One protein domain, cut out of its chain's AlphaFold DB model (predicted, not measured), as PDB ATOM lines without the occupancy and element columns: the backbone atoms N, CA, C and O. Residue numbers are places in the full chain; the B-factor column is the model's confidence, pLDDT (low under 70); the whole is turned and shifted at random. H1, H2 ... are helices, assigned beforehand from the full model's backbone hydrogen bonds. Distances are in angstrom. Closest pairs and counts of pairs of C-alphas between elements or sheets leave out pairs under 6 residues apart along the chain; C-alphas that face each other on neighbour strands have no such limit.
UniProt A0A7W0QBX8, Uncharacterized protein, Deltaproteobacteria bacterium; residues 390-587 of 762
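What this domain is: This is residues 390 to 587 of the 762 residues of an uncharacterized protein of Deltaproteobacteria bacterium (UniProt A0A7W0QBX8). Two lobes of helices lie one after the other along an elongated whole, with the short H5 between them. In one lobe H1 and H2 make a hairpin, the long H4 reaches H2 with its residues 484 to 488, and H3 packs slantwise on H4; in the other, H6 and H7 pack on H9 and H8 packs on H6. The printed part has 198 residues with nine named helices, H1 to H9 in chain order, and no named strand; the class is all helix. The whole is loose, with a radius of gyration of the C-alphas of 21.7 A and spans of 66 by 40 by 29 A.

How they stand to each other: H4, residues 464 to 489, touches H3, residues 432 to 441, with its residues 472 to 480 alone, at a steep tilt of 57 degrees; the C-alphas of Ile 438 and Thr 476 are closest, 6.0 A apart. H4 touches H2, residues 415 to 429, at a shallow tilt of 29 degrees, opposite ways; the closest C-alphas, of Leu 421 and Ala 487, are 6.2 A apart. H2 and H3 touch only at the corner, with the C-alphas of Arg 427 and Leu 433 closest at 5.1 A. H1, residues 390 to 407, and H2 are a helical hairpin at a shallow tilt of 33 degrees, only just short of steep; the closest C-alphas, of Ile 394 and Gly 425, are 6.1 A apart. H1, H2 and H4 form an up and down bundle, each helix running against the one before it in the chain, though H1 and H4 are close but not clearly touching, with the C-alphas of Ala 397 and Leu 488 closest at 7.5 A. H5, residues 492 to 496, touches H1, the C-alphas of Ala 404 and Leu 495 being closest at 5.5 A. H5 also touches H9, residues 573 to 587, where the C-alphas of Thr 496 and Gly 581 are closest at 5.0 A. H9 is the hub, touching four helices. It touches H7, residues 528 to 537, at a shallow tilt of 21 degrees, opposite ways, with the C-alphas of Leu 531 and Leu 583 closest at 5.6 A. It touches H6, residues 504 to 517, about perpendicular at 87 degrees, with the C-alphas of Ala 507 and Leu 583 closest at 6.0 A. H8, residues 543 to 559, touches H6 about perpendicular at 83 degrees, the C-alphas of Trp 513 and Tyr 553 being closest at 6.7 A. H8 and H9 only just touch, with 3 pairs of C-alphas within 8 A, the closest being those of Ile 547 and Trp 576 at 7.0 A. H4 and H9 are apart. In H1 to H9 every O i to N i+4 pair is within hydrogen-bond range.

Where its parts are: H1 begins at C-alpha 390 (-78.871, -17.812, 34.746) and is 25.6 A long. H4, the longest helix, runs 37.4 A from C-alpha 464 (-82.784, 9.499, 29.721). H8 is 24.3 A long, H9 21.5 A, H2 21.3 A and H6 20.3 A; H3, H5 and H7 are shorter. H9 ends at C-alpha 587 (-72.051, -29.163, 33.314).

The domain as a whole: The C-alphas farthest apart, of Gly 444 and Ala 559, are 67.4 A apart. The printed part has no cut. The links H3 to H4, residues 442 to 463, and H8 to H9, residues 560 to 572, are long. The mean pLDDT of the printed part is 96.7; residues 500 to 501 are under 70.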
ATOM      1  N   ALA A 390     -79.700 -17.970  33.544       98.56
ATOM      2  CA  ALA A 390     -78.871 -17.812  34.746       98.56
ATOM      3  C   ALA A 390     -79.556 -18.360  36.003       98.56
ATOM      4  O   ALA A 390     -78.922 -19.034  36.808       98.56
ATOM      5  N   THR A 391     -80.868 -18.149  36.149       98.56
ATOM      6  CA  THR A 391     -81.631 -18.682  37.288       98.56
ATOM      7  C   THR A 391     -81.587 -20.209  37.315       98.56
ATOM      8  O   THR A 391     -81.400 -20.807  38.376       98.56
ATOM      9  N   THR A 392     -81.722 -20.859  36.158       98.38
ATOM     10  CA  THR A 392     -81.613 -22.318  36.034       98.38
ATOM     11  C   THR A 392     -80.223 -22.801  36.444       98.38
ATOM     12  O   THR A 392     -80.111 -23.763  37.204       98.38
ATOM     13  N   ARG A 393     -79.164 -22.114  35.999       98.56
ATOM     14  CA  ARG A 393     -77.773 -22.499  36.282       98.56
ATOM     15  C   ARG A 393     -77.348 -22.239  37.722       98.56
ATOM     16  O   ARG A 393     -76.756 -23.125  38.330       98.56
ATOM     17  N   ILE A 394     -77.764 -21.124  38.318       98.75
ATOM     18  CA  ILE A 394     -77.558 -20.859  39.748       98.75
ATOM     19  C   ILE A 394     -78.261 -21.931  40.592       98.75
ATOM     20  O   ILE A 394     -77.659 -22.484  41.508       98.75
ATOM     21  N   ASN A 395     -79.504 -22.304  40.264       98.69
ATOM     22  CA  ASN A 395     -80.187 -23.400  40.963       98.69
ATOM     23  C   ASN A 395     -79.482 -24.753  40.772       98.69
ATOM     24  O   ASN A 395     -79.425 -25.546  41.709       98.69
ATOM     25  N   ALA A 396     -78.936 -25.037  39.585       98.06
ATOM     26  CA  ALA A 396     -78.165 -26.257  39.347       98.06
ATOM     27  C   ALA A 396     -76.907 -26.323  40.233       98.06
ATOM     28  O   ALA A 396     -76.649 -27.374  40.825       98.06
ATOM     29  N   ALA A 397     -76.197 -25.201  40.385       98.56
ATOM     30  CA  ALA A 397     -75.056 -25.070  41.289       98.56
ATOM     31  C   ALA A 397     -75.460 -25.256  42.761       98.56
ATOM     32  O   ALA A 397     -74.863 -26.072  43.457       98.56
ATOM     33  N   LEU A 398     -76.533 -24.599  43.223       98.69
ATOM     34  CA  LEU A 398     -77.054 -24.787  44.587       98.69
ATOM     35  C   LEU A 398     -77.447 -26.248  44.856       98.69
ATOM     36  O   LEU A 398     -77.119 -26.798  45.901       98.69
ATOM     37  N   ASN A 399     -78.069 -26.919  43.885       98.06
ATOM     38  CA  ASN A 399     -78.388 -28.340  44.010       98.06
ATOM     39  C   ASN A 399     -77.125 -29.221  44.082       98.06
ATOM     40  O   ASN A 399     -77.165 -30.286  44.698       98.06
ATOM     41  N   ALA A 400     -76.026 -28.835  43.419       97.94
ATOM     42  CA  ALA A 400     -74.741 -29.529  43.534       97.94
ATOM     43  C   ALA A 400     -74.125 -29.333  44.927       97.94
ATOM     44  O   ALA A 400     -73.661 -30.305  45.524       97.94
ATOM     45  N   ILE A 401     -74.222 -28.122  45.488       98.38
ATOM     46  CA  ILE A 401     -73.839 -27.828  46.877       98.38
ATOM     47  C   ILE A 401     -74.624 -28.704  47.855       98.38
ATOM     48  O   ILE A 401     -74.009 -29.418  48.647       98.38
ATOM     49  N   ASP A 402     -75.955 -28.731  47.750       98.25
ATOM     50  CA  ASP A 402     -76.815 -29.531  48.632       98.25
ATOM     51  C   ASP A 402     -76.440 -31.027  48.572       98.25
ATOM     52  O   ASP A 402     -76.355 -31.704  49.602       98.25
ATOM     53  N   ARG A 403     -76.152 -31.557  47.369       97.06
ATOM     54  CA  ARG A 403     -75.682 -32.944  47.189       97.06
ATOM     55  C   ARG A 403     -74.328 -33.187  47.852       97.06
ATOM     56  O   ARG A 403     -74.186 -34.171  48.575       97.06
ATOM     57  N   ALA A 404     -73.352 -32.311  47.628       96.81
ATOM     58  CA  ALA A 404     -72.004 -32.444  48.178       96.81
ATOM     59  C   ALA A 404     -71.991 -32.311  49.714       96.81
ATOM     60  O   ALA A 404     -71.285 -33.043  50.413       96.81
ATOM     61  N   GLN A 405     -72.826 -31.425  50.265       97.38
ATOM     62  CA  GLN A 405     -73.049 -31.303  51.706       97.38
ATOM     63  C   GLN A 405     -73.678 -32.578  52.279       97.38
ATOM     64  O   GLN A 405     -73.156 -33.120  53.255       97.38
ATOM     65  N   ALA A 406     -74.742 -33.097  51.656       97.31
ATOM     66  CA  ALA A 406     -75.412 -34.321  52.097       97.31
ATOM     67  C   ALA A 406     -74.502 -35.560  52.021       97.31
ATOM     68  O   ALA A 406     -74.576 -36.434  52.884       97.31
ATOM     69  N   ALA A 407     -73.625 -35.621  51.017       95.75
ATOM     70  CA  ALA A 407     -72.636 -36.683  50.861       95.75
ATOM     71  C   ALA A 407     -71.419 -36.529  51.794       95.75
ATOM     72  O   ALA A 407     -70.637 -37.466  51.936       95.75
ATOM     73  N   GLY A 408     -71.242 -35.365  52.430       96.25
ATOM     74  CA  GLY A 408     -70.084 -35.078  53.273       96.25
ATOM     75  C   GLY A 408     -68.763 -34.996  52.500       96.25
ATOM     76  O   GLY A 408     -67.710 -35.204  53.097       96.25
ATOM     77  N   THR A 409     -68.805 -34.706  51.196       95.31
ATOM     78  CA  THR A 409     -67.620 -34.713  50.315       95.31
ATOM     79  C   THR A 409     -66.824 -33.410  50.354       95.31
ATOM     80  O   THR A 409     -65.656 -33.408  49.991       95.31
ATOM     81  N   ILE A 410     -67.415 -32.310  50.831       96.81
ATOM     82  CA  ILE A 410     -66.744 -31.001  50.900       96.81
ATOM     83  C   ILE A 410     -65.663 -31.013  52.000       96.81
ATOM     84  O   ILE A 410     -66.015 -31.137  53.185       96.81
ATOM     85  N   PRO A 411     -64.372 -30.811  51.665       96.12
ATOM     86  CA  PRO A 411     -63.296 -30.745  52.647       96.12
ATOM     87  C   PRO A 411     -63.480 -29.588  53.635       96.12
ATOM     88  O   PRO A 411     -63.967 -28.511  53.286       96.12
ATOM     89  N   ALA A 412     -63.026 -29.772  54.878       96.88
ATOM     90  CA  ALA A 412     -63.164 -28.757  55.927       96.88
ATOM     91  C   ALA A 412     -62.508 -27.412  55.557       96.88
ATOM     92  O   ALA A 412     -63.052 -26.362  55.890       96.88
ATOM     93  N   ALA A 413     -61.382 -27.443  54.834       97.00
ATOM     94  CA  ALA A 413     -60.679 -26.246  54.369       97.00
ATOM     95  C   ALA A 413     -61.483 -25.429  53.338       97.00
ATOM     96  O   ALA A 413     -61.295 -24.221  53.245       97.00
ATOM     97  N   ASN A 414     -62.402 -26.067  52.606       97.31
ATOM     98  CA  ASN A 414     -63.190 -25.440  51.543       97.31
ATOM     99  C   ASN A 414     -64.621 -25.089  51.974       97.31
ATOM    100  O   ASN A 414     -65.317 -24.380  51.251       97.31
ATOM    101  N   ARG A 415     -65.064 -25.544  53.157       97.38
ATOM    102  CA  ARG A 415     -66.430 -25.332  53.668       97.38
ATOM    103  C   ARG A 415     -66.850 -23.862  53.618       97.38
ATOM    104  O   ARG A 415     -67.911 -23.560  53.094       97.38
ATOM    105  N   ALA A 416     -66.002 -22.959  54.105       97.81
ATOM    106  CA  ALA A 416     -66.326 -21.533  54.164       97.81
ATOM    107  C   ALA A 416     -66.550 -20.906  52.775       97.81
ATOM    108  O   ALA A 416     -67.427 -20.060  52.630       97.81
ATOM    109  N   ALA A 417     -65.783 -21.326  51.762       97.50
ATOM    110  CA  ALA A 417     -65.941 -20.838  50.393       97.50
ATOM    111  C   ALA A 417     -67.248 -21.349  49.766       97.50
ATOM    112  O   ALA A 417     -67.999 -20.564  49.193       97.50
ATOM    113  N   VAL A 418     -67.566 -22.635  49.954       98.19
ATOM    114  CA  VAL A 418     -68.818 -23.229  49.456       98.19
ATOM    115  C   VAL A 418     -70.044 -22.609  50.135       98.19
ATOM    116  O   VAL A 418     -71.006 -22.267  49.453       98.19
ATOM    117  N   ASP A 419     -70.001 -22.395  51.452       98.19
ATOM    118  CA  ASP A 419     -71.096 -21.746  52.183       98.19
ATOM    119  C   ASP A 419     -71.288 -20.288  51.708       98.19
ATOM    120  O   ASP A 419     -72.416 -19.808  51.582       98.19
ATOM    121  N   ALA A 420     -70.198 -19.576  51.390       98.44
ATOM    122  CA  ALA A 420     -70.263 -18.227  50.828       98.44
ATOM    123  C   ALA A 420     -70.878 -18.209  49.416       98.44
ATOM    124  O   ALA A 420     -71.725 -17.354  49.138       98.44
ATOM    125  N   LEU A 421     -70.504 -19.163  48.556       98.56
ATOM    126  CA  LEU A 421     -71.107 -19.359  47.233       98.56
ATOM    127  C   LEU A 421     -72.609 -19.660  47.344       98.56
ATOM    128  O   LEU A 421     -73.418 -19.057  46.636       98.56
ATOM    129  N   GLU A 422     -73.002 -20.536  48.274       98.69
ATOM    130  CA  GLU A 422     -74.404 -20.872  48.534       98.69
ATOM    131  C   GLU A 422     -75.213 -19.627  48.935       98.69
ATOM    132  O   GLU A 422     -76.264 -19.335  48.354       98.69
ATOM    133  N   VAL A 423     -74.698 -18.850  49.896       98.69
ATOM    134  CA  VAL A 423     -75.316 -17.594  50.341       98.69
ATOM    135  C   VAL A 423     -75.430 -16.605  49.185       98.69
ATOM    136  O   VAL A 423     -76.486 -15.994  49.014       98.69
ATOM    137  N   MET A 424     -74.382 -16.450  48.371       98.75
ATOM    138  CA  MET A 424     -74.408 -15.569  47.205       98.75
ATOM    139  C   MET A 424     -75.510 -15.985  46.225       98.75
ATOM    140  O   MET A 424     -76.360 -15.161  45.890       98.75
ATOM    141  N   GLY A 425     -75.558 -17.263  45.835       98.62
ATOM    142  CA  GLY A 425     -76.557 -17.787  44.900       98.62
ATOM    143  C   GLY A 425     -77.990 -17.580  45.391       98.62
ATOM    144  O   GLY A 425     -78.828 -17.052  44.659       98.62
ATOM    145  N   ARG A 426     -78.272 -17.900  46.661       98.69
ATOM    146  CA  ARG A 426     -79.606 -17.685  47.257       98.69
ATOM    147  C   ARG A 426     -80.000 -16.204  47.262       98.69
ATOM    148  O   ARG A 426     -81.135 -15.880  46.915       98.69
ATOM    149  N   ARG A 427     -79.059 -15.309  47.578       98.69
ATOM    150  CA  ARG A 427     -79.301 -13.857  47.598       98.69
ATOM    151  C   ARG A 427     -79.406 -13.216  46.209       98.69
ATOM    152  O   ARG A 427     -79.951 -12.121  46.068       98.69
ATOM    153  N   ILE A 428     -78.865 -13.860  45.174       98.62
ATOM    154  CA  ILE A 428     -79.122 -13.479  43.779       98.62
ATOM    155  C   ILE A 428     -80.562 -13.847  43.415       98.62
ATOM    156  O   ILE A 428     -81.305 -12.995  42.929       98.62
ATOM    157  N   LEU A 429     -80.972 -15.088  43.703       98.56
ATOM    158  CA  LEU A 429     -82.304 -15.608  43.370       98.56
ATOM    159  C   LEU A 429     -83.438 -14.841  44.067       98.56
ATOM    160  O   LEU A 429     -84.468 -14.574  43.447       98.56
ATOM    161  N   ASP A 430     -83.253 -14.438  45.327       98.31
ATOM    162  CA  ASP A 430     -84.223 -13.613  46.064       98.31
ATOM    163  C   ASP A 430     -84.088 -12.098  45.800       98.31
ATOM    164  O   ASP A 430     -84.837 -11.296  46.364       98.31
ATOM    165  N   LYS A 431     -83.156 -11.707  44.915       98.69
ATOM    166  CA  LYS A 431     -82.833 -10.331  44.504       98.69
ATOM    167  C   LYS A 431     -82.246  -9.432  45.599       98.69
ATOM    168  O   LYS A 431     -82.010  -8.249  45.332       98.69
ATOM    169  N   THR A 432     -81.998  -9.927  46.812       98.69
ATOM    170  CA  THR A 432     -81.484  -9.097  47.914       98.69
ATOM    171  C   THR A 432     -80.061  -8.618  47.660       98.69
ATOM    172  O   THR A 432     -79.778  -7.444  47.904       98.69
ATOM    173  N   LEU A 433     -79.181  -9.469  47.115       98.62
ATOM    174  CA  LEU A 433     -77.817  -9.067  46.753       98.62
ATOM    175  C   LEU A 433     -77.831  -8.050  45.609       98.62
ATOM    176  O   LEU A 433     -77.130  -7.044  45.675       98.62
ATOM    177  N   LEU A 434     -78.672  -8.267  44.594       98.50
ATOM    178  CA  LEU A 434     -78.793  -7.346  43.463       98.50
ATOM    179  C   LEU A 434     -79.246  -5.957  43.928       98.50
ATOM    180  O   LEU A 434     -78.611  -4.960  43.597       98.50
ATOM    181  N   ALA A 435     -80.305  -5.879  44.739       98.50
ATOM    182  CA  ALA A 435     -80.805  -4.608  45.259       98.50
ATOM    183  C   ALA A 435     -79.768  -3.878  46.134       98.50
ATOM    184  O   ALA A 435     -79.627  -2.659  46.024       98.50
ATOM    185  N   GLU A 436     -79.027  -4.606  46.977       98.25
ATOM    186  CA  GLU A 436     -77.925  -4.040  47.763       98.25
ATOM    187  C   GLU A 436     -76.864  -3.413  46.850       98.25
ATOM    188  O   GLU A 436     -76.550  -2.228  46.990       98.25
ATOM    189  N   ARG A 437     -76.357  -4.181  45.879       98.56
ATOM    190  CA  ARG A 437     -75.287  -3.742  44.975       98.56
ATOM    191  C   ARG A 437     -75.724  -2.582  44.076       98.56
ATOM    192  O   ARG A 437     -74.945  -1.656  43.873       98.56
ATOM    193  N   ILE A 438     -76.978  -2.569  43.615       98.50
ATOM    194  CA  ILE A 438     -77.529  -1.474  42.799       98.50
ATOM    195  C   ILE A 438     -77.561  -0.163  43.596       98.50
ATOM    196  O   ILE A 438     -77.145   0.876  43.089       98.50
ATOM    197  N   ASN A 439     -78.025  -0.191  44.850       98.12
ATOM    198  CA  ASN A 439     -78.040   1.019  45.681       98.12
ATOM    199  C   ASN A 439     -76.634   1.464  46.096       98.12
ATOM    200  O   ASN A 439     -76.425   2.654  46.316       98.12
ATOM    201  N   ALA A 440     -75.684   0.531  46.212       98.12
ATOM    202  CA  ALA A 440     -74.283   0.865  46.438       98.12
ATOM    203  C   ALA A 440     -73.667   1.567  45.214       98.12
ATOM    204  O   ALA A 440     -72.949   2.551  45.381       98.12
ATOM    205  N   ALA A 441     -73.981   1.105  43.998       97.81
ATOM    206  CA  ALA A 441     -73.503   1.702  42.750       97.81
ATOM    207  C   ALA A 441     -74.152   3.064  42.445       97.81
ATOM    208  O   ALA A 441     -73.488   3.963  41.932       97.81
ATOM    209  N   ALA A 442     -75.435   3.238  42.779       97.38
ATOM    210  CA  ALA A 442     -76.162   4.492  42.596       97.38
ATOM    211  C   ALA A 442     -77.049   4.809  43.817       97.38
ATOM    212  O   ALA A 442     -78.251   4.493  43.830       97.38
ATOM    213  N   PRO A 443     -76.479   5.464  44.848       95.62
ATOM    214  CA  PRO A 443     -77.231   5.889  46.019       95.62
ATOM    215  C   PRO A 443     -78.393   6.803  45.613       95.62
ATOM    216  O   PRO A 443     -78.201   7.821  44.955       95.62
ATOM    217  N   GLY A 444     -79.614   6.439  46.009       94.75
ATOM    218  CA  GLY A 444     -80.826   7.216  45.717       94.75
ATOM    219  C   GLY A 444     -81.793   6.576  44.720       94.75
ATOM    220  O   GLY A 444     -82.915   7.062  44.596       94.75
ATOM    221  N   LEU A 445     -81.438   5.455  44.075       95.00
ATOM    222  CA  LEU A 445     -82.392   4.720  43.229       95.00
ATOM    223  C   LEU A 445     -83.536   4.062  44.023       95.00
ATOM    224  O   LEU A 445     -84.585   3.770  43.443       95.00
ATOM    225  N   GLY A 446     -83.348   3.825  45.329       94.56
ATOM    226  CA  GLY A 446     -84.379   3.278  46.220       94.56
ATOM    227  C   GLY A 446     -84.844   1.877  45.812       94.56
ATOM    228  O   GLY A 446     -86.021   1.531  45.965       94.56
ATOM    229  N   VAL A 447     -83.939   1.088  45.231       97.12
ATOM    230  CA  VAL A 447     -84.247  -0.259  44.749       97.12
ATOM    231  C   VAL A 447     -84.318  -1.209  45.944       97.12
ATOM    232  O   VAL A 447     -83.491  -1.180  46.844       97.12
ATOM    233  N   THR A 448     -85.321  -2.066  45.973       97.88
ATOM    234  CA  THR A 448     -85.502  -3.128  46.963       97.88
ATOM    235  C   THR A 448     -85.724  -4.433  46.214       97.88
ATOM    236  O   THR A 448     -86.146  -4.413  45.058       97.88
ATOM    237  N   ALA A 449     -85.513  -5.576  46.866       97.12
ATOM    238  CA  ALA A 449     -85.817  -6.873  46.257       97.12
ATOM    239  C   ALA A 449     -87.269  -6.946  45.726       97.12
ATOM    240  O   ALA A 449     -87.518  -7.517  44.666       97.12
ATOM    241  N   ALA A 450     -88.214  -6.294  46.419       97.69
ATOM    242  CA  ALA A 450     -89.631  -6.276  46.060       97.69
ATOM    243  C   ALA A 450     -89.966  -5.400  44.837       97.69
ATOM    244  O   ALA A 450     -90.906  -5.717  44.113       97.69
ATOM    245  N   ASN A 451     -89.231  -4.305  44.601       97.31
ATOM    246  CA  ASN A 451     -89.504  -3.378  43.492       97.31
ATOM    247  C   ASN A 451     -88.496  -3.481  42.330       97.31
ATOM    248  O   ASN A 451     -88.647  -2.767  41.336       97.31
ATOM    249  N   LEU A 452     -87.477  -4.342  42.443       98.00
ATOM    250  CA  LEU A 452     -86.498  -4.567  41.385       98.00
ATOM    251  C   LEU A 452     -87.145  -5.294  40.199       98.00
ATOM    252  O   LEU A 452     -87.464  -6.489  40.261       98.00
ATOM    253  N   VAL A 453     -87.276  -4.557  39.095       97.94
ATOM    254  CA  VAL A 453     -87.629  -5.088  37.778       97.94
ATOM    255  C   VAL A 453     -86.342  -5.460  37.045       97.94
ATOM    256  O   VAL A 453     -85.487  -4.605  36.800       97.94
ATOM    257  N   LEU A 454     -86.207  -6.748  36.733       98.12
ATOM    258  CA  LEU A 454     -85.043  -7.308  36.051       98.12
ATOM    259  C   LEU A 454     -85.054  -6.959  34.547       98.12
ATOM    260  O   LEU A 454     -86.132  -6.714  34.002       98.12
ATOM    261  N   PRO A 455     -83.882  -6.912  33.882       97.81
ATOM    262  CA  PRO A 455     -83.727  -6.507  32.481       97.81
ATOM    263  C   PRO A 455     -84.694  -7.157  31.483       97.81
ATOM    264  O   PRO A 455     -85.193  -6.484  30.584       97.81
ATOM    265  N   ASP A 456     -85.014  -8.439  31.646       96.88
ATOM    266  CA  ASP A 456     -85.940  -9.171  30.777       96.88
ATOM    267  C   ASP A 456     -87.391  -8.680  30.863       96.88
ATOM    268  O   ASP A 456     -88.139  -8.802  29.887       96.88
ATOM    269  N   ALA A 457     -87.762  -8.070  31.991       97.38
ATOM    270  CA  ALA A 457     -89.092  -7.541  32.281       97.38
ATOM    271  C   ALA A 457     -89.157  -6.001  32.322       97.38
ATOM    272  O   ALA A 457     -90.216  -5.439  32.613       97.38
ATOM    273  N   GLN A 458     -88.050  -5.296  32.066       96.94
ATOM    274  CA  GLN A 458     -88.035  -3.834  32.096       96.94
ATOM    275  C   GLN A 458     -88.838  -3.237  30.925       96.94
ATOM    276  O   GLN A 458     -88.654  -3.650  29.777       96.94
ATOM    277  N   PRO A 459     -89.710  -2.244  31.183       96.94
ATOM    278  CA  PRO A 459     -90.406  -1.533  30.119       96.94
ATOM    279  C   PRO A 459     -89.444  -0.622  29.347       96.94
ATOM    280  O   PRO A 459     -88.447  -0.152  29.897       96.94
ATOM    281  N   GLN A 460     -89.792  -0.314  28.094       97.75
ATOM    282  CA  GLN A 460     -89.051   0.649  27.279       97.75
ATOM    283  C   GLN A 460     -89.048   2.033  27.963       97.75
ATOM    284  O   GLN A 460     -90.124   2.600  28.187       97.75
ATOM    285  N   PRO A 461     -87.877   2.598  28.309       97.88
ATOM    286  CA  PRO A 461     -87.798   3.915  28.925       97.88
ATOM    287  C   PRO A 461     -88.197   5.013  27.934       97.88
ATOM    288  O   PRO A 461     -87.875   4.959  26.750       97.88
ATOM    289  N   THR A 462     -88.867   6.047  28.445       97.31
ATOM    290  CA  THR A 462     -89.253   7.249  27.683       97.31
ATOM    291  C   THR A 462     -88.407   8.473  28.029       97.31
ATOM    292  O   THR A 462     -88.578   9.533  27.433       97.31
ATOM    293  N   THR A 463     -87.501   8.354  29.007       97.19
ATOM    294  CA  THR A 463     -86.624   9.443  29.448       97.19
ATOM    295  C   THR A 463     -85.186   8.958  29.640       97.19
ATOM    296  O   THR A 463     -84.978   7.792  29.994       97.19
ATOM    297  N   PRO A 464     -84.186   9.846  29.490       97.38
ATOM    298  CA  PRO A 464     -82.784   9.499  29.721       97.38
ATOM    299  C   PRO A 464     -82.509   9.008  31.149       97.38
ATOM    300  O   PRO A 464     -81.760   8.060  31.337       97.38
ATOM    301  N   ALA A 465     -83.160   9.600  32.155       96.50
ATOM    302  CA  ALA A 465     -82.995   9.194  33.553       96.50
ATOM    303  C   ALA A 465     -83.533   7.777  33.825       96.50
ATOM    304  O   ALA A 465     -82.933   7.016  34.581       96.50
ATOM    305  N   ALA A 466     -84.652   7.400  33.193       97.56
ATOM    306  CA  ALA A 466     -85.167   6.036  33.280       97.56
ATOM    307  C   ALA A 466     -84.231   5.035  32.583       97.56
ATOM    308  O   ALA A 466     -83.980   3.960  33.125       97.56
ATOM    309  N   LEU A 467     -83.678   5.402  31.421       98.12
ATOM    310  CA  LEU A 467     -82.689   4.581  30.722       98.12
ATOM    311  C   LEU A 467     -81.403   4.401  31.546       98.12
ATOM    312  O   LEU A 467     -80.864   3.298  31.591       98.12
ATOM    313  N   ASP A 468     -80.925   5.450  32.216       98.00
ATOM    314  CA  ASP A 468     -79.729   5.382  33.065       98.00
ATOM    315  C   ASP A 468     -79.946   4.507  34.308       98.00
ATOM    316  O   ASP A 468     -79.099   3.685  34.651       98.00
ATOM    317  N   LYS A 469     -81.133   4.571  34.928       98.00
ATOM    318  CA  LYS A 469     -81.513   3.616  35.980       98.00
ATOM    319  C   LYS A 469     -81.428   2.170  35.478       98.00
ATOM    320  O   LYS A 469     -80.881   1.315  36.175       98.00
ATOM    321  N   ASN A 470     -81.959   1.893  34.286       98.38
ATOM    322  CA  ASN A 470     -81.896   0.557  33.691       98.38
ATOM    323  C   ASN A 470     -80.445   0.137  33.391       98.38
ATOM    324  O   ASN A 470     -80.102  -1.023  33.618       98.38
ATOM    325  N   ARG A 471     -79.578   1.081  32.986       98.50
ATOM    326  CA  ARG A 471     -78.137   0.858  32.776       98.50
ATOM    327  C   ARG A 471     -77.453   0.358  34.043       98.50
ATOM    328  O   ARG A 471     -76.822  -0.692  34.018       98.50
ATOM    329  N   VAL A 472     -77.628   1.072  35.160       98.56
ATOM    330  CA  VAL A 472     -77.024   0.708  36.456       98.56
ATOM    331  C   VAL A 472     -77.468  -0.689  36.895       98.56
ATOM    332  O   VAL A 472     -76.655  -1.473  37.385       98.56
ATOM    333  N   ILE A 473     -78.747  -1.024  36.694       98.56
ATOM    334  CA  ILE A 473     -79.275  -2.361  36.992       98.56
ATOM    335  C   ILE A 473     -78.580  -3.423  36.129       98.56
ATOM    336  O   ILE A 473     -78.103  -4.419  36.670       98.56
ATOM    337  N   ALA A 474     -78.500  -3.210  34.813       98.62
ATOM    338  CA  ALA A 474     -77.886  -4.153  33.880       98.62
ATOM    339  C   ALA A 474     -76.388  -4.369  34.156       98.62
ATOM    340  O   ALA A 474     -75.939  -5.510  34.228       98.62
ATOM    341  N   GLU A 475     -75.629  -3.293  34.376       98.69
ATOM    342  CA  GLU A 475     -74.201  -3.357  34.718       98.69
ATOM    343  C   GLU A 475     -73.966  -4.060  36.060       98.69
ATOM    344  O   GLU A 475     -73.077  -4.902  36.166       98.69
ATOM    345  N   THR A 476     -74.793  -3.779  37.074       98.69
ATOM    346  CA  THR A 476     -74.669  -4.442  38.382       98.69
ATOM    347  C   THR A 476     -74.947  -5.938  38.280       98.69
ATOM    348  O   THR A 476     -74.233  -6.736  38.882       98.69
ATOM    349  N   ILE A 477     -75.972  -6.332  37.519       98.69
ATOM    350  CA  ILE A 477     -76.282  -7.749  37.298       98.69
ATOM    351  C   ILE A 477     -75.135  -8.439  36.563       98.69
ATOM    352  O   ILE A 477     -74.739  -9.520  36.984       98.69
ATOM    353  N   ASN A 478     -74.567  -7.801  35.532       98.69
ATOM    354  CA  ASN A 478     -73.389  -8.323  34.845       98.69
ATOM    355  C   ASN A 478     -72.258  -8.625  35.836       98.69
ATOM    356  O   ASN A 478     -71.775  -9.752  35.876       98.69
ATOM    357  N   THR A 479     -71.896  -7.657  36.682       98.69
ATOM    358  CA  THR A 479     -70.845  -7.834  37.694       98.69
ATOM    359  C   THR A 479     -71.166  -8.959  38.678       98.69
ATOM    360  O   THR A 479     -70.334  -9.832  38.891       98.69
ATOM    361  N   VAL A 480     -72.373  -8.984  39.254       98.75
ATOM    362  CA  VAL A 480     -72.751 -10.004  40.250       98.75
ATOM    363  C   VAL A 480     -72.790 -11.412  39.642       98.75
ATOM    364  O   VAL A 480     -72.445 -12.377  40.318       98.75
ATOM    365  N   PHE A 481     -73.193 -11.551  38.377       98.75
ATOM    366  CA  PHE A 481     -73.196 -12.848  37.698       98.75
ATOM    367  C   PHE A 481     -71.772 -13.355  37.436       98.75
ATOM    368  O   PHE A 481     -71.517 -14.529  37.676       98.75
ATOM    369  N   HIS A 482     -70.836 -12.478  37.059       98.69
ATOM    370  CA  HIS A 482     -69.418 -12.837  36.939       98.69
ATOM    371  C   HIS A 482     -68.788 -13.189  38.294       98.69
ATOM    372  O   HIS A 482     -68.048 -14.162  38.386       98.69
ATOM    373  N   GLU A 483     -69.114 -12.452  39.365       98.69
ATOM    374  CA  GLU A 483     -68.669 -12.787  40.729       98.69
ATOM    375  C   GLU A 483     -69.136 -14.195  41.142       98.69
ATOM    376  O   GLU A 483     -68.359 -14.959  41.714       98.69
ATOM    377  N   PHE A 484     -70.389 -14.551  40.839       98.75
ATOM    378  CA  PHE A 484     -70.923 -15.881  41.133       98.75
ATOM    379  C   PHE A 484     -70.288 -16.972  40.267       98.75
ATOM    380  O   PHE A 484     -69.968 -18.033  40.794       98.75
ATOM    381  N   ALA A 485     -70.107 -16.725  38.965       98.62
ATOM    382  CA  ALA A 485     -69.472 -17.674  38.052       98.62
ATOM    383  C   ALA A 485     -68.023 -17.972  38.468       98.62
ATOM    384  O   ALA A 485     -67.670 -19.137  38.602       98.62
ATOM    385  N   ALA A 486     -67.234 -16.947  38.799       98.56
ATOM    386  CA  ALA A 486     -65.871 -17.127  39.301       98.56
ATOM    387  C   ALA A 486     -65.830 -17.914  40.624       98.56
ATOM    388  O   ALA A 486     -65.024 -18.823  40.792       98.56
ATOM    389  N   ALA A 487     -66.738 -17.612  41.562       98.50
ATOM    390  CA  ALA A 487     -66.827 -18.362  42.815       98.50
ATOM    391  C   ALA A 487     -67.293 -19.819  42.613       98.50
ATOM    392  O   ALA A 487     -67.002 -20.673  43.453       98.50
ATOM    393  N   LEU A 488     -68.042 -20.097  41.540       98.38
ATOM    394  CA  LEU A 488     -68.451 -21.443  41.155       98.38
ATOM    395  C   LEU A 488     -67.296 -22.219  40.508       98.38
ATOM    396  O   LEU A 488     -67.087 -23.350  40.932       98.38
ATOM    397  N   ASP A 489     -66.517 -21.609  39.610       97.19
ATOM    398  CA  ASP A 489     -65.303 -22.206  39.012       97.19
ATOM    399  C   ASP A 489     -64.288 -22.615  40.097       97.19
ATOM    400  O   ASP A 489     -63.758 -23.723  40.102       97.19
ATOM    401  N   ASP A 490     -64.106 -21.780  41.128       96.44
ATOM    402  CA  ASP A 490     -63.261 -22.116  42.285       96.44
ATOM    403  C   ASP A 490     -63.779 -23.332  43.088       96.44
ATOM    404  O   ASP A 490     -63.020 -23.999  43.803       96.44
ATOM    405  N   ALA A 491     -65.086 -23.609  43.025       97.25
ATOM    406  CA  ALA A 491     -65.756 -24.632  43.821       97.25
ATOM    407  C   ALA A 491     -66.105 -25.907  43.032       97.25
ATOM    408  O   ALA A 491     -66.318 -26.950  43.655       97.25
ATOM    409  N   ASP A 492     -66.173 -25.869  41.702       96.56
ATOM    410  CA  ASP A 492     -66.792 -26.901  40.862       96.56
ATOM    411  C   ASP A 492     -66.197 -28.308  41.088       96.56
ATOM    412  O   ASP A 492     -66.936 -29.275  41.312       96.56
ATOM    413  N   ARG A 493     -64.867 -28.422  41.169       95.31
ATOM    414  CA  ARG A 493     -64.123 -29.663  41.438       95.31
ATOM    415  C   ARG A 493     -64.442 -30.219  42.821       95.31
ATOM    416  O   ARG A 493     -64.580 -31.431  42.988       95.31
ATOM    417  N   ILE A 494     -64.602 -29.340  43.812       95.31
ATOM    418  CA  ILE A 494     -64.942 -29.709  45.194       95.31
ATOM    419  C   ILE A 494     -66.381 -30.222  45.264       95.31
ATOM    420  O   ILE A 494     -66.647 -31.231  45.917       95.31
ATOM    421  N   LEU A 495     -67.309 -29.548  44.581       96.50
ATOM    422  CA  LEU A 495     -68.726 -29.915  44.569       96.50
ATOM    423  C   LEU A 495     -68.972 -31.256  43.872       96.50
ATOM    424  O   LEU A 495     -69.877 -31.998  44.252       96.50
ATOM    425  N   THR A 496     -68.155 -31.581  42.875       95.75
ATOM    426  CA  THR A 496     -68.340 -32.754  42.010       95.75
ATOM    427  C   THR A 496     -67.420 -33.921  42.351       95.75
ATOM    428  O   THR A 496     -67.548 -34.993  41.758       95.75
ATOM    429  N   ASN A 497     -66.530 -33.744  43.336       91.69
ATOM    430  CA  ASN A 497     -65.492 -34.708  43.703       91.69
ATOM    431  C   ASN A 497     -64.591 -35.086  42.505       91.69
ATOM    432  O   ASN A 497     -64.141 -36.226  42.389       91.69
ATOM    433  N   ALA A 498     -64.348 -34.122  41.612       91.12
ATOM    434  CA  ALA A 498     -63.490 -34.229  40.429       91.12
ATOM    435  C   ALA A 498     -62.075 -33.688  40.726       91.12
ATOM    436  O   ALA A 498     -61.542 -32.850  39.999       91.12
ATOM    437  N   VAL A 499     -61.509 -34.087  41.869       79.69
ATOM    438  CA  VAL A 499     -60.208 -33.606  42.359       79.69
ATOM    439  C   VAL A 499     -59.077 -34.514  41.855       79.69
ATOM    440  O   VAL A 499     -59.204 -35.733  41.914       79.69
ATOM    441  N   ASP A 500     -57.968 -33.901  41.430       64.19
ATOM    442  CA  ASP A 500     -56.630 -34.501  41.255       64.19
ATOM    443  C   ASP A 500     -56.370 -35.484  40.085       64.19
ATOM    444  O   ASP A 500     -55.292 -36.076  40.034       64.19
ATOM    445  N   GLU A 501     -57.263 -35.614  39.094       69.56
ATOM    446  CA  GLU A 501     -56.998 -36.383  37.856       69.56
ATOM    447  C   GLU A 501     -57.344 -35.566  36.588       69.56
ATOM    448  O   GLU A 501     -58.258 -34.740  36.596       69.56
ATOM    449  N   ASP A 502     -56.619 -35.757  35.485       80.06
ATOM    450  CA  ASP A 502     -57.008 -35.188  34.187       80.06
ATOM    451  C   ASP A 502     -57.983 -36.158  33.504       80.06
ATOM    452  O   ASP A 502     -57.588 -37.171  32.932       80.06
ATOM    453  N   PHE A 503     -59.282 -35.927  33.706       91.75
ATOM    454  CA  PHE A 503     -60.375 -36.759  33.180       91.75
ATOM    455  C   PHE A 503     -61.253 -35.993  32.181       91.75
ATOM    456  O   PHE A 503     -62.299 -36.505  31.767       91.75
ATOM    457  N   ASP A 504     -60.846 -34.778  31.799       90.88
ATOM    458  CA  ASP A 504     -61.592 -33.951  30.847       90.88
ATOM    459  C   ASP A 504     -61.637 -34.650  29.469       90.88
ATOM    460  O   ASP A 504     -62.702 -34.725  28.850       90.88
ATOM    461  N   ASP A 505     -60.554 -35.336  29.083       94.44
ATOM    462  CA  ASP A 505     -60.500 -36.187  27.886       94.44
ATOM    463  C   ASP A 505     -61.538 -37.319  27.920       94.44
ATOM    464  O   ASP A 505     -62.244 -37.558  26.941       94.44
ATOM    465  N   TYR A 506     -61.724 -37.986  29.065       96.50
ATOM    466  CA  TYR A 506     -62.732 -39.046  29.190       96.50
ATOM    467  C   TYR A 506     -64.165 -38.519  29.074       96.50
ATOM    468  O   TYR A 506     -65.047 -39.258  28.622       96.50
ATOM    469  N   ALA A 507     -64.423 -37.265  29.458       96.81
ATOM    470  CA  ALA A 507     -65.725 -36.634  29.256       96.81
ATOM    471  C   ALA A 507     -66.006 -36.410  27.760       96.81
ATOM    472  O   ALA A 507     -67.099 -36.757  27.295       96.81
ATOM    473  N   GLU A 508     -65.016 -35.938  26.995       96.62
ATOM    474  CA  GLU A 508     -65.122 -35.796  25.535       96.62
ATOM    475  C   GLU A 508     -65.191 -37.162  24.829       96.62
ATOM    476  O   GLU A 508     -66.050 -37.368  23.969       96.62
ATOM    477  N   MET A 509     -64.398 -38.155  25.248       97.94
ATOM    478  CA  MET A 509     -64.483 -39.531  24.736       97.94
ATOM    479  C   MET A 509     -65.863 -40.145  25.009       97.94
ATOM    480  O   MET A 509     -66.439 -40.820  24.146       97.94
ATOM    481  N   PHE A 510     -66.435 -39.907  26.197       98.31
ATOM    482  CA  PHE A 510     -67.797 -40.330  26.530       98.31
ATOM    483  C   PHE A 510     -68.825 -39.626  25.645       98.31
ATOM    484  O   PHE A 510     -69.716 -40.286  25.103       98.31
ATOM    485  N   ARG A 511     -68.694 -38.311  25.443       97.69
ATOM    486  CA  ARG A 511     -69.519 -37.549  24.498       97.69
ATOM    487  C   ARG A 511     -69.439 -38.145  23.091       97.69
ATOM    488  O   ARG A 511     -70.486 -38.461  22.526       97.69
ATOM    489  N   ALA A 512     -68.241 -38.402  22.569       97.38
ATOM    490  CA  ALA A 512     -68.029 -39.027  21.264       97.38
ATOM    491  C   ALA A 512     -68.690 -40.415  21.167       97.38
ATOM    492  O   ALA A 512     -69.380 -40.700  20.187       97.38
ATOM    493  N   TRP A 513     -68.578 -41.254  22.205       98.25
ATOM    494  CA  TRP A 513     -69.283 -42.541  22.267       98.25
ATOM    495  C   TRP A 513     -70.803 -42.370  22.191       98.25
ATOM    496  O   TRP A 513     -71.478 -43.071  21.434       98.25
ATOM    497  N   ARG A 514     -71.358 -41.422  22.954       98.00
ATOM    498  CA  ARG A 514     -72.801 -41.149  22.945       98.00
ATOM    499  C   ARG A 514     -73.272 -40.608  21.598       98.00
ATOM    500  O   ARG A 514     -74.308 -41.071  21.131       98.00
ATOM    501  N   VAL A 515     -72.509 -39.731  20.948       97.06
ATOM    502  CA  VAL A 515     -72.790 -39.259  19.579       97.06
ATOM    503  C   VAL A 515     -72.728 -40.409  18.566       97.06
ATOM    504  O   VAL A 515     -73.569 -40.492  17.671       97.06
ATOM    505  N   GLY A 516     -71.779 -41.337  18.727       95.94
ATOM    506  CA  GLY A 516     -71.683 -42.541  17.899       95.94
ATOM    507  C   GLY A 516     -72.911 -43.453  17.998       95.94
ATOM    508  O   GLY A 516     -73.228 -44.159  17.041       95.94
ATOM    509  N   LEU A 517     -73.626 -43.416  19.129       96.38
ATOM    510  CA  LEU A 517     -74.870 -44.159  19.350       96.38
ATOM    511  C   LEU A 517     -76.129 -43.372  18.961       96.38
ATOM    512  O   LEU A 517     -77.101 -43.970  18.504       96.38
ATOM    513  N   ASP A 518     -76.124 -42.054  19.154       96.25
ATOM    514  CA  ASP A 518     -77.222 -41.151  18.826       96.25
ATOM    515  C   ASP A 518     -76.677 -39.860  18.206       96.25
ATOM    516  O   ASP A 518     -76.238 -38.936  18.895       96.25
ATOM    517  N   ARG A 519     -76.754 -39.782  16.874       94.69
ATOM    518  CA  ARG A 519     -76.261 -38.633  16.105       94.69
ATOM    519  C   ARG A 519     -77.008 -37.333  16.401       94.69
ATOM    520  O   ARG A 519     -76.465 -36.271  16.127       94.69
ATOM    521  N   THR A 520     -78.198 -37.375  17.007       94.56
ATOM    522  CA  THR A 520     -78.905 -36.144  17.409       94.56
ATOM    523  C   THR A 520     -78.200 -35.403  18.550       94.56
ATOM    524  O   THR A 520     -78.468 -34.224  18.775       94.56
ATOM    525  N   LEU A 521     -77.259 -36.062  19.239       96.44
ATOM    526  CA  LEU A 521     -76.418 -35.451  20.266       96.44
ATOM    527  C   LEU A 521     -75.231 -34.667  19.691       96.44
ATOM    528  O   LEU A 521     -74.612 -33.911  20.434       96.44
ATOM    529  N   ALA A 522     -74.909 -34.808  18.402       96.38
ATOM    530  CA  ALA A 522     -73.755 -34.138  17.792       96.38
ATOM    531  C   ALA A 522     -73.873 -32.603  17.830       96.38
ATOM    532  O   ALA A 522     -72.890 -31.912  18.088       96.38
ATOM    533  N   VAL A 523     -75.092 -32.071  17.680       95.94
ATOM    534  CA  VAL A 523     -75.365 -30.626  17.790       95.94
ATOM    535  C   VAL A 523     -75.276 -30.097  19.222       95.94
ATOM    536  O   VAL A 523     -75.332 -28.886  19.420       95.94
ATOM    537  N   LYS A 524     -75.198 -30.979  20.230       97.06
ATOM    538  CA  LYS A 524     -75.240 -30.588  21.637       97.06
ATOM    539  C   LYS A 524     -73.859 -30.150  22.115       97.06
ATOM    540  O   LYS A 524     -72.909 -30.935  22.127       97.06
ATOM    541  N   THR A 525     -73.779 -28.895  22.535       96.69
ATOM    542  CA  THR A 525     -72.585 -28.242  23.079       96.69
ATOM    543  C   THR A 525     -72.578 -28.224  24.608       96.69
ATOM    544  O   THR A 525     -71.543 -27.943  25.198       96.69
ATOM    545  N   THR A 526     -73.707 -28.521  25.267       97.44
ATOM    546  CA  THR A 526     -73.793 -28.614  26.733       97.44
ATOM    547  C   THR A 526     -73.693 -30.055  27.225       97.44
ATOM    548  O   THR A 526     -74.094 -31.002  26.544       97.44
ATOM    549  N   TYR A 527     -73.215 -30.224  28.461       97.88
ATOM    550  CA  TYR A 527     -73.049 -31.537  29.089       97.88
ATOM    551  C   TYR A 527     -74.310 -32.097  29.766       97.88
ATOM    552  O   TYR A 527     -74.326 -33.270  30.136       97.88
ATOM    553  N   ASP A 528     -75.407 -31.332  29.845       97.56
ATOM    554  CA  ASP A 528     -76.657 -31.762  30.494       97.56
ATOM    555  C   ASP A 528     -77.196 -33.086  29.919       97.56
ATOM    556  O   ASP A 528     -77.538 -34.017  30.655       97.56
ATOM    557  N   SER A 529     -77.253 -33.192  28.588       97.06
ATOM    558  CA  SER A 529     -77.751 -34.386  27.890       97.06
ATOM    559  C   SER A 529     -76.843 -35.596  28.119       97.06
ATOM    560  O   SER A 529     -77.325 -36.710  28.341       97.06
ATOM    561  N   PHE A 530     -75.526 -35.378  28.130       98.19
ATOM    562  CA  PHE A 530     -74.534 -36.430  28.348       98.19
ATOM    563  C   PHE A 530     -74.532 -36.910  29.804       98.19
ATOM    564  O   PHE A 530     -74.554 -38.117  30.041       98.19
ATOM    565  N   LEU A 531     -74.637 -36.003  30.777       97.81
ATOM    566  CA  LEU A 531     -74.775 -36.331  32.197       97.81
ATOM    567  C   LEU A 531     -76.070 -37.108  32.479       97.81
ATOM    568  O   LEU A 531     -76.057 -38.116  33.189       97.81
ATOM    569  N   ASN A 532     -77.193 -36.695  31.886       97.31
ATOM    570  CA  ASN A 532     -78.459 -37.426  31.996       97.31
ATOM    571  C   ASN A 532     -78.361 -38.827  31.372       97.31
ATOM    572  O   ASN A 532     -78.848 -39.807  31.949       97.31
ATOM    573  N   SER A 533     -77.671 -38.950  30.234       97.50
ATOM    574  CA  SER A 533     -77.382 -40.247  29.625       97.50
ATOM    575  C   SER A 533     -76.501 -41.112  30.530       97.50
ATOM    576  O   SER A 533     -76.822 -42.279  30.739       97.50
ATOM    577  N   TYR A 534     -75.433 -40.567  31.114       98.06
ATOM    578  CA  TYR A 534     -74.574 -41.288  32.056       98.06
ATOM    579  C   TYR A 534     -75.363 -41.802  33.267       98.06
ATOM    580  O   TYR A 534     -75.233 -42.968  33.644       98.06
ATOM    581  N   ARG A 535     -76.234 -40.970  33.856       96.94
ATOM    582  CA  ARG A 535     -77.051 -41.345  35.022       96.94
ATOM    583  C   ARG A 535     -78.001 -42.509  34.715       96.94
ATOM    584  O   ARG A 535     -78.144 -43.401  35.548       96.94
ATOM    585  N   SER A 536     -78.595 -42.553  33.519       96.69
ATOM    586  CA  SER A 536     -79.472 -43.670  33.117       96.69
ATOM    587  C   SER A 536     -78.706 -44.983  32.870       96.69
ATOM    588  O   SER A 536     -79.191 -46.072  33.200       96.69
ATOM    589  N   LEU A 537     -77.474 -44.881  32.364       96.38
ATOM    590  CA  LEU A 537     -76.554 -46.004  32.152       96.38
ATOM    591  C   LEU A 537     -75.927 -46.516  33.458       96.38
ATOM    592  O   LEU A 537     -75.595 -47.692  33.574       96.38
ATOM    593  N   SER A 538     -75.819 -45.654  34.469       95.25
ATOM    594  CA  SER A 538     -75.163 -45.954  35.749       95.25
ATOM    595  C   SER A 538     -76.066 -46.623  36.785       95.25
ATOM    596  O   SER A 538     -75.649 -46.821  37.926       95.25
ATOM    597  N   THR A 539     -77.292 -46.996  36.415       95.81
ATOM    598  CA  THR A 539     -78.161 -47.799  37.284       95.81
ATOM    599  C   THR A 539     -77.565 -49.189  37.507       95.81
ATOM    600  O   THR A 539     -76.899 -49.735  36.628       95.81
ATOM    601  N   ALA A 540     -77.838 -49.806  38.662       91.88
ATOM    602  CA  ALA A 540     -77.281 -51.119  39.010       91.88
ATOM    603  C   ALA A 540     -77.529 -52.197  37.934       91.88
ATOM    604  O   ALA A 540     -76.689 -53.069  37.733       91.88
ATOM    605  N   ALA A 541     -78.654 -52.115  37.216       94.00
ATOM    606  CA  ALA A 541     -78.996 -53.042  36.141       94.00
ATOM    607  C   ALA A 541     -78.172 -52.836  34.853       94.00
ATOM    608  O   ALA A 541     -77.892 -53.805  34.153       94.00
ATOM    609  N   ASN A 542     -77.773 -51.598  34.543       94.00
ATOM    610  CA  ASN A 542     -77.166 -51.237  33.254       94.00
ATOM    611  C   ASN A 542     -75.650 -51.016  33.331       94.00
ATOM    612  O   ASN A 542     -74.967 -51.031  32.303       94.00
ATOM    613  N   ARG A 543     -75.118 -50.808  34.538       96.62
ATOM    614  CA  ARG A 543     -73.766 -50.293  34.767       96.62
ATOM    615  C   ARG A 543     -72.664 -51.139  34.136       96.62
ATOM    616  O   ARG A 543     -71.903 -50.625  33.324       96.62
ATOM    617  N   ALA A 544     -72.618 -52.438  34.437       96.62
ATOM    618  CA  ALA A 544     -71.575 -53.327  33.916       96.62
ATOM    619  C   ALA A 544     -71.569 -53.392  32.375       96.62
ATOM    620  O   ALA A 544     -70.510 -53.340  31.753       96.62
ATOM    621  N   GLY A 545     -72.753 -53.453  31.753       97.56
ATOM    622  CA  GLY A 545     -72.884 -53.451  30.294       97.56
ATOM    623  C   GLY A 545     -72.482 -52.116  29.660       97.56
ATOM    624  O   GLY A 545     -71.878 -52.100  28.592       97.56
ATOM    625  N   SER A 546     -72.765 -51.003  30.338       97.62
ATOM    626  CA  SER A 546     -72.419 -49.658  29.865       97.62
ATOM    627  C   SER A 546     -70.911 -49.414  29.889       97.62
ATOM    628  O   SER A 546     -70.369 -48.939  28.894       97.62
ATOM    629  N   ILE A 547     -70.233 -49.821  30.970       98.31
ATOM    630  CA  ILE A 547     -68.765 -49.776  31.076       98.31
ATOM    631  C   ILE A 547     -68.131 -50.609  29.957       98.31
ATOM    632  O   ILE A 547     -67.270 -50.124  29.229       98.31
ATOM    633  N   ALA A 548     -68.602 -51.847  29.761       98.12
ATOM    634  CA  ALA A 548     -68.094 -52.713  28.698       98.12
ATOM    635  C   ALA A 548     -68.304 -52.107  27.296       98.12
ATOM    636  O   ALA A 548     -67.411 -52.183  26.451       98.12
ATOM    637  N   GLY A 549     -69.462 -51.483  27.053       98.06
ATOM    638  CA  GLY A 549     -69.775 -50.806  25.793       98.06
ATOM    639  C   GLY A 549     -68.866 -49.606  25.517       98.06
ATOM    640  O   GLY A 549     -68.335 -49.497  24.412       98.06
ATOM    641  N   PHE A 550     -68.641 -48.754  26.519       98.38
ATOM    642  CA  PHE A 550     -67.725 -47.617  26.413       98.38
ATOM    643  C   PHE A 550     -66.282 -48.073  26.165       98.38
ATOM    644  O   PHE A 550     -65.653 -47.616  25.214       98.38
ATOM    645  N   ASN A 551     -65.796 -49.053  26.932       98.56
ATOM    646  CA  ASN A 551     -64.443 -49.593  26.772       98.56
ATOM    647  C   ASN A 551     -64.220 -50.229  25.399       98.56
ATOM    648  O   ASN A 551     -63.159 -50.065  24.801       98.56
ATOM    649  N   THR A 552     -65.233 -50.927  24.876       98.50
ATOM    650  CA  THR A 552     -65.185 -51.498  23.523       98.50
ATOM    651  C   THR A 552     -65.084 -50.400  22.465       98.50
ATOM    652  O   THR A 552     -64.297 -50.526  21.530       98.50
ATOM    653  N   TYR A 553     -65.856 -49.319  22.612       98.31
ATOM    654  CA  TYR A 553     -65.806 -48.184  21.694       98.31
ATOM    655  C   TYR A 553     -64.445 -47.477  21.731       98.31
ATOM    656  O   TYR A 553     -63.840 -47.300  20.677       98.31
ATOM    657  N   GLY A 554     -63.938 -47.132  22.919       98.06
ATOM    658  CA  GLY A 554     -62.652 -46.440  23.059       98.06
ATOM    659  C   GLY A 554     -61.477 -47.258  22.518       98.06
ATOM    660  O   GLY A 554     -60.672 -46.743  21.746       98.06
ATOM    661  N   ALA A 555     -61.440 -48.567  22.797       98.31
ATOM    662  CA  ALA A 555     -60.429 -49.461  22.228       98.31
ATOM    663  C   ALA A 555     -60.492 -49.518  20.690       98.31
ATOM    664  O   ALA A 555     -59.452 -49.585  20.033       98.31
ATOM    665  N   ALA A 556     -61.695 -49.468  20.107       98.19
ATOM    666  CA  ALA A 556     -61.868 -49.432  18.657       98.19
ATOM    667  C   ALA A 556     -61.400 -48.103  18.039       98.19
ATOM    668  O   ALA A 556     -60.764 -48.129  16.989       98.19
ATOM    669  N   GLN A 557     -61.669 -46.962  18.686       98.12
ATOM    670  CA  GLN A 557     -61.194 -45.646  18.233       98.12
ATOM    671  C   GLN A 557     -59.669 -45.539  18.300       98.12
ATOM    672  O   GLN A 557     -59.035 -45.156  17.318       98.12
ATOM    673  N   ARG A 558     -59.068 -45.979  19.410       97.62
ATOM    674  CA  ARG A 558     -57.609 -46.045  19.566       97.62
ATOM    675  C   ARG A 558     -56.968 -46.933  18.495       97.62
ATOM    676  O   ARG A 558     -55.997 -46.537  17.864       97.62
ATOM    677  N   ALA A 559     -57.547 -48.106  18.216       97.56
ATOM    678  CA  ALA A 559     -57.075 -49.001  17.153       97.56
ATOM    679  C   ALA A 559     -57.219 -48.411  15.735       97.56
ATOM    680  O   ALA A 559     -56.517 -48.843  14.819       97.56
ATOM    681  N   ALA A 560     -58.117 -47.440  15.549       96.69
ATOM    682  CA  ALA A 560     -58.281 -46.691  14.306       96.69
ATOM    683  C   ALA A 560     -57.324 -45.486  14.191       96.69
ATOM    684  O   ALA A 560     -57.411 -44.762  13.202       96.69
ATOM    685  N   ASN A 561     -56.411 -45.293  15.154       95.62
ATOM    686  CA  ASN A 561     -55.533 -44.124  15.272       95.62
ATOM    687  C   ASN A 561     -56.322 -42.806  15.279       95.62
ATOM    688  O   ASN A 561     -55.983 -41.868  14.564       95.62
ATOM    689  N   ASN A 562     -57.422 -42.767  16.032       93.62
ATOM    690  CA  ASN A 562     -58.078 -41.506  16.337       93.62
ATOM    691  C   ASN A 562     -57.262 -40.783  17.419       93.62
ATOM    692  O   ASN A 562     -57.145 -41.310  18.526       93.62
ATOM    693  N   ASP A 563     -56.722 -39.610  17.083       93.31
ATOM    694  CA  ASP A 563     -55.879 -38.801  17.971       93.31
ATOM    695  C   ASP A 563     -56.596 -38.480  19.297       93.31
ATOM    696  O   ASP A 563     -55.990 -38.584  20.356       93.31
ATOM    697  N   ASP A 564     -57.918 -38.252  19.277       94.00
ATOM    698  CA  ASP A 564     -58.724 -37.987  20.485       94.00
ATOM    699  C   ASP A 564     -58.806 -39.197  21.451       94.00
ATOM    700  O   ASP A 564     -59.374 -39.099  22.537       94.00
ATOM    701  N   PHE A 565     -58.307 -40.374  21.047       97.19
ATOM    702  CA  PHE A 565     -58.340 -41.632  21.805       97.19
ATOM    703  C   PHE A 565     -56.946 -42.247  22.018       97.19
ATOM    704  O   PHE A 565     -56.857 -43.410  22.430       97.19
ATOM    705  N   GLU A 566     -55.857 -41.519  21.745       96.06
ATOM    706  CA  GLU A 566     -54.492 -42.067  21.822       96.06
ATOM    707  C   GLU A 566     -54.137 -42.601  23.222       96.06
ATOM    708  O   GLU A 566     -53.591 -43.710  23.351       96.06
ATOM    709  N   ASP A 567     -54.588 -41.880  24.250       94.75
ATOM    710  CA  ASP A 567     -54.378 -42.167  25.671       94.75
ATOM    711  C   ASP A 567     -55.562 -42.904  26.327       94.75
ATOM    712  O   ASP A 567     -55.658 -43.010  27.551       94.75
ATOM    713  N   PHE A 568     -56.479 -43.455  25.522       97.31
ATOM    714  CA  PHE A 568     -57.636 -44.178  26.045       97.31
ATOM    715  C   PHE A 568     -57.224 -45.449  26.806       97.31
ATOM    716  O   PHE A 568     -56.653 -46.381  26.226       97.31
ATOM    717  N   GLU A 569     -57.648 -45.544  28.067       96.94
ATOM    718  CA  GLU A 569     -57.540 -46.732  28.911       96.94
ATOM    719  C   GLU A 569     -58.935 -47.228  29.348       96.94
ATOM    720  O   GLU A 569     -59.833 -46.431  29.643       96.94
ATOM    721  N   PRO A 570     -59.176 -48.555  29.402       97.94
ATOM    722  CA  PRO A 570     -60.461 -49.094  29.835       97.94
ATOM    723  C   PRO A 570     -60.832 -48.668  31.263       97.94
ATOM    724  O   PRO A 570     -60.063 -48.862  32.204       97.94
ATOM    725  N   LEU A 571     -62.058 -48.177  31.446       97.75
ATOM    726  CA  LEU A 571     -62.583 -47.800  32.754       97.75
ATOM    727  C   LEU A 571     -63.035 -49.026  33.556       97.75
ATOM    728  O   LEU A 571     -63.708 -49.916  33.029       97.75
ATOM    729  N   ASP A 572     -62.725 -49.037  34.849       97.00
ATOM    730  CA  ASP A 572     -63.354 -49.920  35.831       97.00
ATOM    731  C   ASP A 572     -64.563 -49.236  36.504       97.00
ATOM    732  O   ASP A 572     -64.979 -48.137  36.130       97.00
ATOM    733  N   ASP A 573     -65.165 -49.886  37.503       97.00
ATOM    734  CA  ASP A 573     -66.324 -49.331  38.210       97.00
ATOM    735  C   ASP A 573     -65.998 -48.027  38.969       97.00
ATOM    736  O   ASP A 573     -66.806 -47.093  39.015       97.00
ATOM    737  N   ALA A 574     -64.798 -47.930  39.543       95.12
ATOM    738  CA  ALA A 574     -64.376 -46.742  40.273       95.12
ATOM    739  C   ALA A 574     -64.147 -45.568  39.311       95.12
ATOM    740  O   ALA A 574     -64.647 -44.470  39.553       95.12
ATOM    741  N   ALA A 575     -63.453 -45.809  38.201       95.31
ATOM    742  CA  ALA A 575     -63.180 -44.822  37.166       95.31
ATOM    743  C   ALA A 575     -64.464 -44.378  36.447       95.31
ATOM    744  O   ALA A 575     -64.643 -43.193  36.180       95.31
ATOM    745  N   TRP A 576     -65.425 -45.287  36.247       96.31
ATOM    746  CA  TRP A 576     -66.760 -44.929  35.765       96.31
ATOM    747  C   TRP A 576     -67.492 -43.996  36.735       96.31
ATOM    748  O   TRP A 576     -68.108 -43.026  36.308       96.31
ATOM    749  N   THR A 577     -67.399 -44.240  38.049       94.81
ATOM    750  CA  THR A 577     -67.945 -43.312  39.057       94.81
ATOM    751  C   THR A 577     -67.301 -41.933  38.960       94.81
ATOM    752  O   THR A 577     -68.023 -40.935  39.012       94.81
ATOM    753  N   ARG A 578     -65.973 -41.873  38.781       94.38
ATOM    754  CA  ARG A 578     -65.238 -40.612  38.603       94.38
ATOM    755  C   ARG A 578     -65.686 -39.869  37.348       94.38
ATOM    756  O   ARG A 578     -66.014 -38.694  37.459       94.38
ATOM    757  N   LEU A 579     -65.840 -40.558  36.214       95.81
ATOM    758  CA  LEU A 579     -66.400 -39.978  34.985       95.81
ATOM    759  C   LEU A 579     -67.741 -39.267  35.245       95.81
ATOM    760  O   LEU A 579     -67.968 -38.175  34.737       95.81
ATOM    761  N   GLY A 580     -68.610 -39.836  36.086       96.06
ATOM    762  CA  GLY A 580     -69.854 -39.176  36.497       96.06
ATOM    763  C   GLY A 580     -69.657 -37.827  37.194       96.06
ATOM    764  O   GLY A 580     -70.402 -36.891  36.910       96.06
ATOM    765  N   GLY A 581     -68.659 -37.728  38.077       95.31
ATOM    766  CA  GLY A 581     -68.262 -36.471  38.718       95.31
ATOM    767  C   GLY A 581     -67.737 -35.452  37.704       95.31
ATOM    768  O   GLY A 581     -68.182 -34.308  37.711       95.31
ATOM    769  N   TYR A 582     -66.894 -35.876  36.758       96.31
ATOM    770  CA  TYR A 582     -66.372 -34.993  35.704       96.31
ATOM    771  C   TYR A 582     -67.453 -34.510  34.731       96.31
ATOM    772  O   TYR A 582     -67.472 -33.338  34.379       96.31
ATOM    773  N   LEU A 583     -68.421 -35.348  34.346       97.25
ATOM    774  CA  LEU A 583     -69.562 -34.892  33.537       97.25
ATOM    775  C   LEU A 583     -70.409 -33.840  34.279       97.25
ATOM    776  O   LEU A 583     -70.971 -32.932  33.661       97.25
ATOM    777  N   GLU A 584     -70.509 -33.952  35.608       97.44
ATOM    778  CA  GLU A 584     -71.161 -32.945  36.444       97.44
ATOM    779  C   GLU A 584     -70.329 -31.659  36.533       97.44
ATOM    780  O   GLU A 584     -70.903 -30.584  36.363       97.44
ATOM    781  N   LYS A 585     -68.998 -31.763  36.676       96.88
ATOM    782  CA  LYS A 585     -68.053 -30.632  36.596       96.88
ATOM    783  C   LYS A 585     -68.224 -29.891  35.273       96.88
ATOM    784  O   LYS A 585     -68.578 -28.723  35.289       96.88
ATOM    785  N   MET A 586     -68.141 -30.585  34.136       97.50
ATOM    786  CA  MET A 586     -68.320 -29.980  32.807       97.50
ATOM    787  C   MET A 586     -69.685 -29.294  32.639       97.50
ATOM    788  O   MET A 586     -69.802 -28.278  31.953       97.50
ATOM    789  N   THR A 587     -70.733 -29.818  33.285       98.25
ATOM    790  CA  THR A 587     -72.051 -29.163  33.314       98.25
ATOM    791  C   THR A 587     -72.024 -27.861  34.125       98.25
ATOM    792  O   THR A 587     -72.664 -26.891  33.714       98.25
TER     793      THR A 587